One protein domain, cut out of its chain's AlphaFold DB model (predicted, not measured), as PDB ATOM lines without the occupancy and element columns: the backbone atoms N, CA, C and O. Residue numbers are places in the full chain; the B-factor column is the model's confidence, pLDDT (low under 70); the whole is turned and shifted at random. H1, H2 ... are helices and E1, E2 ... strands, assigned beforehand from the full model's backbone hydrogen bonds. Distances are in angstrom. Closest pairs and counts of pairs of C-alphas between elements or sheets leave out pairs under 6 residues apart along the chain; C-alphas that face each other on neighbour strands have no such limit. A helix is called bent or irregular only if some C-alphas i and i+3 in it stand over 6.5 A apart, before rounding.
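AT A GLANCE: This is residues 2 to 83 of the 87 residues of an uncharacterized protein of Bacteroidetes bacterium (UniProt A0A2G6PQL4). What does the model look like? A twisted sheet of three strands has one helix, H2, packed over one face and its other face bare; from one end of this small slab leads a long, bent helix, H1, whose residues 2 to 17 stick out as a free arm. What are the parts? The printed part has 82 residues, with two named helices and three named strands in the order H1, E1, E2, H2, E3; the sheet runs E2, E1, E3, all antiparallel, and the class is mixed, helices and strands. How spread out is it? It is only just extended, close to loose, with a radius of gyration of the C-alphas of 17.8 A and spans of 62 by 31 by 11 A.

HOW THE PARTS SIT: How do the strands pair? E1, residues 31 to 39, is the inner strand, antiparallel to the edge strands E2, residues 45 to 52, at 171 degrees and E3, residues 74 to 82, at 160 degrees. E1 and E2 form a hairpin, with N 35 and O 49 at 2.8 A, within hydrogen-bond range; between E1 and E3, N 34 and O 79 are at 2.9 A. Where is H2? H2, residues 59 to 70, is on one face of the sheet, two layers in all, at a height over the sheet of 8.0 A; it lies over E1 and along the strands, at 7 degrees to E1 on the local plane. Its closest C-alpha pair with E3 is Ala 67 and Ala 74, 5.1 A, and with E1 Tyr 60 and Cys 35, 6.0 A. E2, H2 and E3 are a split strand-helix-strand unit, two strands running the same way with E1 between them, and its crossover is right-handed. How does H1 stand? H1, residues 2 to 27, was assigned as one helix by its hydrogen bonds but is bent: C-alphas 17 and 20 are 7.7 A apart, and its arms H1a, residues 2 to 17, and H1b, residues 20 to 27, stand at a steep tilt of 64 degrees. H1a is apart from E1, E2, E3 and H2; H1b is not on the sheet, but only just, with 4 pairs of C-alphas within 10 A. Are the helix backbones whole? Every O i to N i+4 pair is within hydrogen-bond range in H1b and H2, and 8 of 12 are in H1a.

IN THESE COORDINATES: How long are the strands and H2? E1 measures 26.5 A from first to last C-alpha, E2 20.4 A, E3 26.9 A and H2 16.5 A. Where do H1 and E3 lie? H1a starts at C-alpha 2, (19.497, 33.437, 47.647), and measures 25.6 A; H1b measures 10.4 A. E3 ends at C-alpha 82, (-11.320, -5.058, 41.851).

THE WHOLE: How large is it? The two C-alphas farthest apart, those of Lys 2 and Thr 42, are 62.7 A apart; without residues 2 to 17 the body spans 40 by 23 by 10 A. Is it unbroken? The printed part has no cut, and no link is long. Where is confidence low? Residues 2 to 18 are under 70, against a mean pLDDT of 87.6 of the printed part.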
ATOM      1  N   LYS A   2      20.439  33.573  48.784       53.06
ATOM      2  CA  LYS A   2      19.497  33.437  47.647       53.06
ATOM      3  C   LYS A   2      19.473  32.048  46.980       53.06
ATOM      4  O   LYS A   2      18.415  31.593  46.570       53.06
ATOM      5  N   THR A   3      20.605  31.349  46.915       57.62
ATOM      6  CA  THR A   3      20.741  30.108  46.125       57.62
ATOM      7  C   THR A   3      20.126  28.872  46.793       57.62
ATOM      8  O   THR A   3      19.591  28.009  46.106       57.62
ATOM      9  N   LYS A   4      20.134  28.800  48.135       56.03
ATOM     10  CA  LYS A   4      19.525  27.687  48.894       56.03
ATOM     11  C   LYS A   4      17.997  27.657  48.751       56.03
ATOM     12  O   LYS A   4      17.425  26.587  48.573       56.03
ATOM     13  N   ASN A   5      17.355  28.827  48.752       61.47
ATOM     14  CA  ASN A   5      15.902  28.936  48.583       61.47
ATOM     15  C   ASN A   5      15.463  28.579  47.154       61.47
ATOM     16  O   ASN A   5      14.411  27.973  46.977       61.47
ATOM     17  N   LEU A   6      16.285  28.891  46.145       62.03
ATOM     18  CA  LEU A   6      16.006  28.531  44.752       62.03
ATOM     19  C   LEU A   6      16.082  27.010  44.517       62.03
ATOM     20  O   LEU A   6      15.264  26.456  43.787       62.03
ATOM     21  N   PHE A   7      17.019  26.325  45.181       63.47
ATOM     22  CA  PHE A   7      17.145  24.865  45.108       63.47
ATOM     23  C   PHE A   7      15.957  24.144  45.771       63.47
ATOM     24  O   PHE A   7      15.430  23.183  45.216       63.47
ATOM     25  N   LEU A   8      15.490  24.647  46.920       64.50
ATOM     26  CA  LEU A   8      14.305  24.131  47.622       64.50
ATOM     27  C   LEU A   8      13.010  24.303  46.811       64.50
ATOM     28  O   LEU A   8      12.179  23.394  46.769       64.50
ATOM     29  N   LEU A   9      12.853  25.442  46.131       65.31
ATOM     30  CA  LEU A   9      11.713  25.691  45.243       65.31
ATOM     31  C   LEU A   9      11.719  24.752  44.026       65.31
ATOM     32  O   LEU A   9      10.688  24.168  43.711       65.31
ATOM     33  N   SER A  10      12.884  24.542  43.404       65.75
ATOM     34  CA  SER A  10      13.054  23.621  42.268       65.75
ATOM     35  C   SER A  10      12.765  22.156  42.636       65.75
ATOM     36  O   SER A  10      12.051  21.454  41.916       65.75
ATOM     37  N   ALA A  11      13.246  21.703  43.798       67.12
ATOM     38  CA  ALA A  11      13.004  20.341  44.270       67.12
ATOM     39  C   ALA A  11      11.512  20.064  44.533       67.12
ATOM     40  O   ALA A  11      11.029  18.970  44.257       67.12
ATOM     41  N   SER A  12      10.765  21.065  45.008       65.81
ATOM     42  CA  SER A  12       9.335  20.929  45.320       65.81
ATOM     43  C   SER A  12       8.470  20.738  44.066       65.81
ATOM     44  O   SER A  12       7.500  19.984  44.091       65.81
ATOM     45  N   SER A  13       8.843  21.357  42.942       65.50
ATOM     46  CA  SER A  13       8.128  21.216  41.663       65.50
ATOM     47  C   SER A  13       8.185  19.807  41.063       65.50
ATOM     48  O   SER A  13       7.275  19.425  40.331       65.50
ATOM     49  N   LEU A  14       9.204  19.004  41.393       63.12
ATOM     50  CA  LEU A  14       9.334  17.630  40.888       63.12
ATOM     51  C   LEU A  14       8.288  16.674  41.487       63.12
ATOM     52  O   LEU A  14       7.931  15.680  40.857       63.12
ATOM     53  N   PHE A  15       7.739  16.991  42.664       61.84
ATOM     54  CA  PHE A  15       6.734  16.157  43.332       61.84
ATOM     55  C   PHE A  15       5.317  16.310  42.761       61.84
ATOM     56  O   PHE A  15       4.457  15.479  43.044       61.84
ATOM     57  N   LEU A  16       5.067  17.321  41.920       61.06
ATOM     58  CA  LEU A  16       3.742  17.568  41.338       61.06
ATOM     59  C   LEU A  16       3.390  16.594  40.199       61.06
ATOM     60  O   LEU A  16       2.215  16.364  39.925       61.06
ATOM     61  N   PHE A  17       4.384  15.980  39.550       59.09
ATOM     62  CA  PHE A  17       4.155  15.104  38.392       59.09
ATOM     63  C   PHE A  17       3.634  13.707  38.753       59.09
ATOM     64  O   PHE A  17       3.119  13.007  37.885       59.09
ATOM     65  N   SER A  18       3.725  13.294  40.022       67.44
ATOM     66  CA  SER A  18       3.356  11.935  40.454       67.44
ATOM     67  C   SER A  18       2.059  11.867  41.270       67.44
ATOM     68  O   SER A  18       1.703  10.809  41.790       67.44
ATOM     69  N   CYS A  19       1.315  12.975  41.373       79.25
ATOM     70  CA  CYS A  19       0.098  13.035  42.187       79.25
ATOM     71  C   CYS A  19      -0.964  12.020  41.746       79.25
ATOM     72  O   CYS A  19      -1.645  11.462  42.598       79.25
ATOM     73  N   ALA A  20      -1.082  11.732  40.444       80.19
ATOM     74  CA  ALA A  20      -2.047  10.755  39.936       80.19
ATOM     75  C   ALA A  20      -1.744   9.323  40.419       80.19
ATOM     76  O   ALA A  20      -2.661   8.617  40.840       80.19
ATOM     77  N   ASN A  21      -0.465   8.929  40.425       82.56
ATOM     78  CA  ASN A  21      -0.016   7.612  40.892       82.56
ATOM     79  C   ASN A  21      -0.274   7.455  42.392       82.56
ATOM     80  O   ASN A  21      -0.836   6.455  42.837       82.56
ATOM     81  N   ILE A  22       0.080   8.480  43.171       83.31
ATOM     82  CA  ILE A  22      -0.134   8.488  44.622       83.31
ATOM     83  C   ILE A  22      -1.634   8.474  44.942       83.31
ATOM     84  O   ILE A  22      -2.087   7.651  45.732       83.31
ATOM     85  N   ALA A  23      -2.428   9.331  44.295       85.00
ATOM     86  CA  ALA A  23      -3.865   9.418  44.533       85.00
ATOM     87  C   ALA A  23      -4.584   8.103  44.205       85.00
ATOM     88  O   ALA A  23      -5.390   7.635  45.004       85.00
ATOM     89  N   ARG A  24      -4.272   7.463  43.070       83.94
ATOM     90  CA  ARG A  24      -4.858   6.161  42.715       83.94
ATOM     91  C   ARG A  24      -4.424   5.046  43.663       83.94
ATOM     92  O   ARG A  24      -5.255   4.214  44.017       83.94
ATOM     93  N   GLY A  25      -3.166   5.066  44.107       84.12
ATOM     94  CA  GLY A  25      -2.655   4.138  45.115       84.12
ATOM     95  C   GLY A  25      -3.331   4.278  46.483       84.12
ATOM     96  O   GLY A  25      -3.467   3.284  47.180       84.12
ATOM     97  N   LEU A  26      -3.789   5.478  46.857       86.25
ATOM     98  CA  LEU A  26      -4.452   5.727  48.144       86.25
ATOM     99  C   LEU A  26      -5.975   5.553  48.094       86.25
ATOM    100  O   LEU A  26      -6.557   4.961  48.995       86.25
ATOM    101  N   VAL A  27      -6.635   6.087  47.062       88.06
ATOM    102  CA  VAL A  27      -8.107   6.127  46.981       88.06
ATOM    103  C   VAL A  27      -8.674   4.821  46.428       88.06
ATOM    104  O   VAL A  27      -9.757   4.395  46.825       88.06
ATOM    105  N   THR A  28      -7.962   4.175  45.501       89.44
ATOM    106  CA  THR A  28      -8.433   2.966  44.810       89.44
ATOM    107  C   THR A  28      -7.324   1.911  44.665       89.44
ATOM    108  O   THR A  28      -7.070   1.473  43.540       89.44
ATOM    109  N   PRO A  29      -6.661   1.477  45.760       89.81
ATOM    110  CA  PRO A  29      -5.502   0.573  45.704       89.81
ATOM    111  C   PRO A  29      -5.800  -0.748  44.985       89.81
ATOM    112  O   PRO A  29      -4.987  -1.224  44.199       89.81
ATOM    113  N   ASN A  30      -7.002  -1.289  45.184       92.81
ATOM    114  CA  ASN A  30      -7.393  -2.595  44.651       92.81
ATOM    115  C   ASN A  30      -8.117  -2.493  43.300       92.81
ATOM    116  O   ASN A  30      -8.592  -3.499  42.784       92.81
ATOM    117  N   GLN A  31      -8.251  -1.292  42.721       94.25
ATOM    118  CA  GLN A  31      -8.904  -1.122  41.424       94.25
ATOM    119  C   GLN A  31      -7.902  -1.329  40.287       94.25
ATOM    120  O   GLN A  31      -6.976  -0.535  40.103       94.25
ATOM    121  N   CYS A  32      -8.158  -2.337  39.464       95.62
ATOM    122  CA  CYS A  32      -7.413  -2.633  38.252       95.62
ATOM    123  C   CYS A  32      -8.123  -2.115  37.002       95.62
ATOM    124  O   CYS A  32      -9.351  -1.967  36.959       95.62
ATOM    125  N   LYS A  33      -7.332  -1.857  35.964       96.75
ATOM    126  CA  LYS A  33      -7.798  -1.560  34.614       96.75
ATOM    127  C   LYS A  33      -6.903  -2.277  33.612       96.75
ATOM    128  O   LYS A  33      -5.685  -2.268  33.760       96.75
ATOM    129  N   GLU A  34      -7.521  -2.842  32.586       98.00
ATOM    130  CA  GLU A  34      -6.861  -3.322  31.372       98.00
ATOM    131  C   GLU A  34      -7.525  -2.629  30.187       98.00
ATOM    132  O   GLU A  34      -8.754  -2.587  30.114       98.00
ATOM    133  N   CYS A  35      -6.724  -2.090  29.277       98.50
ATOM    134  CA  CYS A  35      -7.161  -1.596  27.982       98.50
ATOM    135  C   CYS A  35      -6.416  -2.370  26.897       98.50
ATOM    136  O   CYS A  35      -5.186  -2.361  26.847       98.50
ATOM    137  N   ALA A  36      -7.170  -3.068  26.056       98.38
ATOM    138  CA  ALA A  36      -6.664  -3.804  24.913       98.38
ATOM    139  C   ALA A  36      -6.923  -3.003  23.636       98.38
ATOM    140  O   ALA A  36      -8.010  -2.457  23.451       98.38
ATOM    141  N   VAL A  37      -5.928  -2.956  22.758       98.38
ATOM    142  CA  VAL A  37      -6.062  -2.469  21.387       98.38
ATOM    143  C   VAL A  37      -6.384  -3.668  20.508       98.38
ATOM    144  O   VAL A  37      -5.655  -4.660  20.538       98.38
ATOM    145  N   ILE A  38      -7.486  -3.597  19.772       98.06
ATOM    146  CA  ILE A  38      -8.061  -4.708  19.011       98.06
ATOM    147  C   ILE A  38      -8.142  -4.316  17.533       98.06
ATOM    148  O   ILE A  38      -8.512  -3.178  17.233       98.06
ATOM    149  N   SER A  39      -7.816  -5.247  16.631       97.38
ATOM    150  CA  SER A  39      -8.062  -5.078  15.193       97.38
ATOM    151  C   SER A  39      -9.564  -5.094  14.917       97.38
ATOM    152  O   SER A  39     -10.264  -6.024  15.321       97.38
ATOM    153  N   LEU A  40     -10.077  -4.089  14.209       96.00
ATOM    154  CA  LEU A  40     -11.477  -4.059  13.778       96.00
ATOM    155  C   LEU A  40     -11.764  -5.105  12.693       96.00
ATOM    156  O   LEU A  40     -12.888  -5.597  12.602       96.00
ATOM    157  N   THR A  41     -10.755  -5.461  11.897       96.75
ATOM    158  CA  THR A  41     -10.865  -6.440  10.814       96.75
ATOM    159  C   THR A  41     -10.871  -7.877  11.328       96.75
ATOM    160  O   THR A  41     -11.715  -8.665  10.901       96.75
ATOM    161  N   THR A  42      -9.943  -8.244  12.220       96.75
ATOM    162  CA  THR A  42      -9.808  -9.642  12.677       96.75
ATOM    163  C   THR A  42     -10.433  -9.904  14.043       96.75
ATOM    164  O   THR A  42     -10.757 -11.045  14.360       96.75
ATOM    165  N   GLY A  43     -10.628  -8.863  14.857       96.31
ATOM    166  CA  GLY A  43     -11.027  -9.000  16.258       96.31
ATOM    167  C   GLY A  43      -9.884  -9.427  17.187       96.31
ATOM    168  O   GLY A  43     -10.119  -9.627  18.381       96.31
ATOM    169  N   ASP A  44      -8.655  -9.554  16.679       97.31
ATOM    170  CA  ASP A  44      -7.509  -9.976  17.481       97.31
ATOM    171  C   ASP A  44      -6.971  -8.844  18.352       97.31
ATOM    172  O   ASP A  44      -6.996  -7.665  17.991       97.31
ATOM    173  N   THR A  45      -6.420  -9.210  19.511       97.75
ATOM    174  CA  THR A  45      -5.711  -8.252  20.362       97.75
ATOM    175  C   THR A  45      -4.327  -7.960  19.795       97.75
ATOM    176  O   THR A  45      -3.491  -8.854  19.707       97.75
ATOM    177  N   ILE A  46      -4.070  -6.690  19.496       97.44
ATOM    178  CA  ILE A  46      -2.782  -6.182  19.018       97.44
ATOM    179  C   ILE A  46      -1.843  -5.921  20.203       97.44
ATOM    180  O   ILE A  46      -0.693  -6.346  20.195       97.44
ATOM    181  N   GLN A  47      -2.334  -5.229  21.238       97.94
ATOM    182  CA  GLN A  47      -1.548  -4.850  22.418       97.94
ATOM    183  C   GLN A  47      -2.448  -4.697  23.649       97.94
ATOM    184  O   GLN A  47      -3.618  -4.340  23.531       97.94
ATOM    185  N   LYS A  48      -1.898  -4.931  24.847       98.06
ATOM    186  CA  LYS A  48      -2.584  -4.692  26.127       98.06
ATOM    187  C   LYS A  48      -1.796  -3.753  27.028       98.06
ATOM    188  O   LYS A  48      -0.569  -3.823  27.083       98.06
ATOM    189  N   PHE A  49      -2.533  -2.938  27.772       98.00
ATOM    190  CA  PHE A  49      -2.043  -2.040  28.810       98.00
ATOM    191  C   PHE A  49      -2.805  -2.355  30.095       98.00
ATOM    192  O   PHE A  49      -4.035  -2.373  30.080       98.00
ATOM    193  N   GLN A  50      -2.106  -2.623  31.198       97.19
ATOM    194  CA  GLN A  50      -2.736  -3.019  32.459       97.19
ATOM    195  C   GLN A  50      -2.009  -2.431  33.668       97.19
ATOM    196  O   GLN A  50      -0.788  -2.304  33.675       97.19
ATOM    197  N   GLY A  51      -2.776  -2.141  34.719       95.12
ATOM    198  CA  GLY A  51      -2.264  -1.726  36.017       95.12
ATOM    199  C   GLY A  51      -3.359  -1.679  37.081       95.12
ATOM    200  O   GLY A  51      -4.555  -1.680  36.775       95.12
ATOM    201  N   CYS A  52      -2.938  -1.647  38.341       94.69
ATOM    202  CA  CYS A  52      -3.789  -1.649  39.528       94.69
ATOM    203  C   CYS A  52      -3.285  -0.609  40.530       94.69
ATOM    204  O   CYS A  52      -2.084  -0.348  40.605       94.69
ATOM    205  N   GLY A  53      -4.190  -0.005  41.300       92.94
ATOM    206  CA  GLY A  53      -3.808   0.974  42.317       92.94
ATOM    207  C   GLY A  53      -2.964   2.100  41.725       92.94
ATOM    208  O   GLY A  53      -3.393   2.772  40.789       92.94
ATOM    209  N   SER A  54      -1.741   2.282  42.225       91.12
ATOM    210  CA  SER A  54      -0.834   3.342  41.765       91.12
ATOM    211  C   SER A  54      -0.391   3.215  40.305       91.12
ATOM    212  O   SER A  54      -0.032   4.230  39.714       91.12
ATOM    213  N   SER A  55      -0.451   2.017  39.708       90.94
ATOM    214  CA  SER A  55      -0.165   1.807  38.282       90.94
ATOM    215  C   SER A  55      -1.405   1.913  37.389       90.94
ATOM    216  O   SER A  55      -1.281   1.894  36.169       90.94
ATOM    217  N   ASN A  56      -2.605   2.090  37.959       91.94
ATOM    218  CA  ASN A  56      -3.838   2.375  37.214       91.94
ATOM    219  C   ASN A  56      -3.945   3.868  36.850       91.94
ATOM    220  O   ASN A  56      -4.894   4.569  37.216       91.94
ATOM    221  N   VAL A  57      -2.931   4.367  36.146       90.38
ATOM    222  CA  VAL A  57      -2.809   5.759  35.708       90.38
ATOM    223  C   VAL A  57      -2.483   5.768  34.224       90.38
ATOM    224  O   VAL A  57      -1.613   5.033  33.783       90.38
ATOM    225  N   ARG A  58      -3.204   6.589  33.453       93.38
ATOM    226  CA  ARG A  58      -2.996   6.800  32.009       93.38
ATOM    227  C   ARG A  58      -3.129   5.577  31.084       93.38
ATOM    228  O   ARG A  58      -2.901   5.690  29.889       93.38
ATOM    229  N   ILE A  59      -3.577   4.431  31.598       96.50
ATOM    230  CA  ILE A  59      -3.713   3.179  30.826       96.50
ATOM    231  C   ILE A  59      -4.582   3.334  29.566       96.50
ATOM    232  O   ILE A  59      -4.279   2.733  28.539       96.50
ATOM    233  N   TYR A  60      -5.675   4.103  29.633       96.56
ATOM    234  CA  TYR A  60      -6.524   4.318  28.457       96.56
ATOM    235  C   TYR A  60      -5.829   5.222  27.443       96.56
ATOM    236  O   TYR A  60      -5.854   4.946  26.252       96.56
ATOM    237  N   GLU A  61      -5.211   6.293  27.924       97.12
ATOM    238  CA  GLU A  61      -4.506   7.276  27.120       97.12
ATOM    239  C   GLU A  61      -3.347   6.626  26.361       97.12
ATOM    240  O   GLU A  61      -3.223   6.836  25.159       97.12
ATOM    241  N   ASP A  62      -2.564   5.776  27.022       97.56
ATOM    242  CA  ASP A  62      -1.460   5.051  26.391       97.56
ATOM    243  C   ASP A  62      -1.976   4.055  25.333       97.56
ATOM    244  O   ASP A  62      -1.428   3.975  24.232       97.56
ATOM    245  N   ALA A  63      -3.091   3.365  25.607       97.94
ATOM    246  CA  ALA A  63      -3.746   2.495  24.629       97.94
ATOM    247  C   ALA A  63      -4.320   3.271  23.431       97.94
ATOM    248  O   ALA A  63      -4.231   2.808  22.296       97.94
ATOM    249  N   ALA A  64      -4.893   4.451  23.667       97.81
ATOM    250  CA  ALA A  64      -5.446   5.314  22.630       97.81
ATOM    251  C   ALA A  64      -4.353   5.914  21.738       97.81
ATOM    252  O   ALA A  64      -4.530   5.963  20.522       97.81
ATOM    253  N   VAL A  65      -3.215   6.316  22.316       98.06
ATOM    254  CA  VAL A  65      -2.035   6.749  21.553       98.06
ATOM    255  C   VAL A  65      -1.534   5.605  20.673       98.06
ATOM    256  O   VAL A  65      -1.366   5.796  19.472       98.06
ATOM    257  N   PHE A  66      -1.392   4.400  21.230       97.94
ATOM    258  CA  PHE A  66      -0.973   3.232  20.456       97.94
ATOM    259  C   PHE A  66      -1.952   2.905  19.317       97.94
ATOM    260  O   PHE A  66      -1.530   2.650  18.193       97.94
ATOM    261  N   ALA A  67      -3.264   2.932  19.577       97.69
ATOM    262  CA  ALA A  67      -4.276   2.693  18.547       97.69
ATOM    263  C   ALA A  67      -4.213   3.745  17.429       97.69
ATOM    264  O   ALA A  67      -4.277   3.396  16.253       97.69
ATOM    265  N   TYR A  68      -4.024   5.020  17.784       97.06
ATOM    266  CA  TYR A  68      -3.857   6.102  16.815       97.06
ATOM    267  C   TYR A  68      -2.633   5.885  15.913       97.06
ATOM    268  O   TYR A  68      -2.732   6.044  14.698       97.06
ATOM    269  N   GLU A  69      -1.499   5.476  16.486       96.38
ATOM    270  CA  GLU A  69      -0.276   5.164  15.733       96.38
ATOM    271  C   GLU A  69      -0.424   3.913  14.851       96.38
ATOM    272  O   GLU A  69       0.179   3.841  13.781       96.38
ATOM    273  N   HIS A  70      -1.246   2.944  15.269       93.06
ATOM    274  CA  HIS A  70      -1.526   1.723  14.506       93.06
ATOM    275  C   HIS A  70      -2.448   1.962  13.296       93.06
ATOM    276  O   HIS A  70      -2.383   1.228  12.309       93.06
ATOM    277  N   GLY A  71      -3.284   3.004  13.341       94.00
ATOM    278  CA  GLY A  71      -4.132   3.437  12.231       94.00
ATOM    279  C   GLY A  71      -5.613   3.072  12.381       94.00
ATOM    280  O   GLY A  71      -6.096   2.722  13.453       94.00
ATOM    281  N   CYS A  72      -6.369   3.185  11.283       93.56
ATOM    282  CA  CYS A  72      -7.840   3.115  11.302       93.56
ATOM    283  C   CYS A  72      -8.419   1.719  11.604       93.56
ATOM    284  O   CYS A  72      -9.615   1.618  11.856       93.56
ATOM    285  N   ASP A  73      -7.600   0.663  11.566       95.75
ATOM    286  CA  ASP A  73      -8.016  -0.704  11.915       95.75
ATOM    287  C   ASP A  73      -7.862  -1.010  13.414       95.75
ATOM    288  O   ASP A  73      -8.007  -2.152  13.823       95.75
ATOM    289  N   ALA A  74      -7.563  -0.029  14.265       97.44
ATOM    290  CA  ALA A  74      -7.400  -0.245  15.699       97.44
ATOM    291  C   ALA A  74      -8.519   0.415  16.512       97.44
ATOM    292  O   ALA A  74      -8.883   1.570  16.292       97.44
ATOM    293  N   THR A  75      -9.027  -0.300  17.517       97.62
ATOM    294  CA  THR A  75      -9.939   0.246  18.532       97.62
ATOM    295  C   THR A  75      -9.502  -0.143  19.938       97.62
ATOM    296  O   THR A  75      -8.828  -1.152  20.126       97.62
ATOM    297  N   VAL A  76      -9.887   0.646  20.941       98.25
ATOM    298  CA  VAL A  76      -9.543   0.400  22.347       98.25
ATOM    299  C   VAL A  76     -10.757  -0.141  23.091       98.25
ATOM    300  O   VAL A  76     -11.807   0.497  23.130       98.25
ATOM    301  N   VAL A  77     -10.595  -1.283  23.756       97.94
ATOM    302  CA  VAL A  77     -11.598  -1.864  24.655       97.94
ATOM    303  C   VAL A  77     -11.003  -1.982  26.046       97.94
ATOM    304  O   VAL A  77      -9.959  -2.604  26.234       97.94
ATOM    305  N   CYS A  78     -11.675  -1.397  27.036       97.94
ATOM    306  CA  CYS A  78     -11.211  -1.416  28.417       97.94
ATOM    307  C   CYS A  78     -12.170  -2.157  29.335       97.94
ATOM    308  O   CYS A  78     -13.390  -2.067  29.204       97.94
ATOM    309  N   ARG A  79     -11.597  -2.804  30.344       97.00
ATOM    310  CA  ARG A  79     -12.320  -3.360  31.482       97.00
ATOM    311  C   ARG A  79     -11.665  -2.933  32.785       97.00
ATOM    312  O   ARG A  79     -10.455  -2.723  32.859       97.00
ATOM    313  N   THR A  80     -12.479  -2.819  33.823       95.69
ATOM    314  CA  THR A  80     -12.032  -2.515  35.184       95.69
ATOM    315  C   THR A  80     -12.598  -3.536  36.144       95.69
ATOM    316  O   THR A  80     -13.771  -3.885  36.037       95.69
ATOM    317  N   TRP A  81     -11.792  -3.969  37.101       96.06
ATOM    318  CA  TRP A  81     -12.203  -4.906  38.143       96.06
ATOM    319  C   TRP A  81     -11.528  -4.539  39.463       96.06
ATOM    320  O   TRP A  81     -10.610  -3.714  39.493       96.06
ATOM    321  N   LYS A  82     -12.008  -5.117  40.561       94.94
ATOM    322  CA  LYS A  82     -11.320  -5.058  41.851       94.94
ATOM    323  C   LYS A  82     -10.549  -6.360  42.047       94.94
ATOM    324  O   LYS A  82     -11.048  -7.405  41.643       94.94
ATOM    325  N   LEU A  83      -9.353  -6.292  42.624       89.25
ATOM    326  CA  LEU A  83      -8.736  -7.479  43.211       89.25
ATOM    327  C   LEU A  83      -9.580  -7.864  44.422       89.25
ATOM    328  O   LEU A  83      -9.842  -7.012  45.276       89.25
TER     329      LEU A  83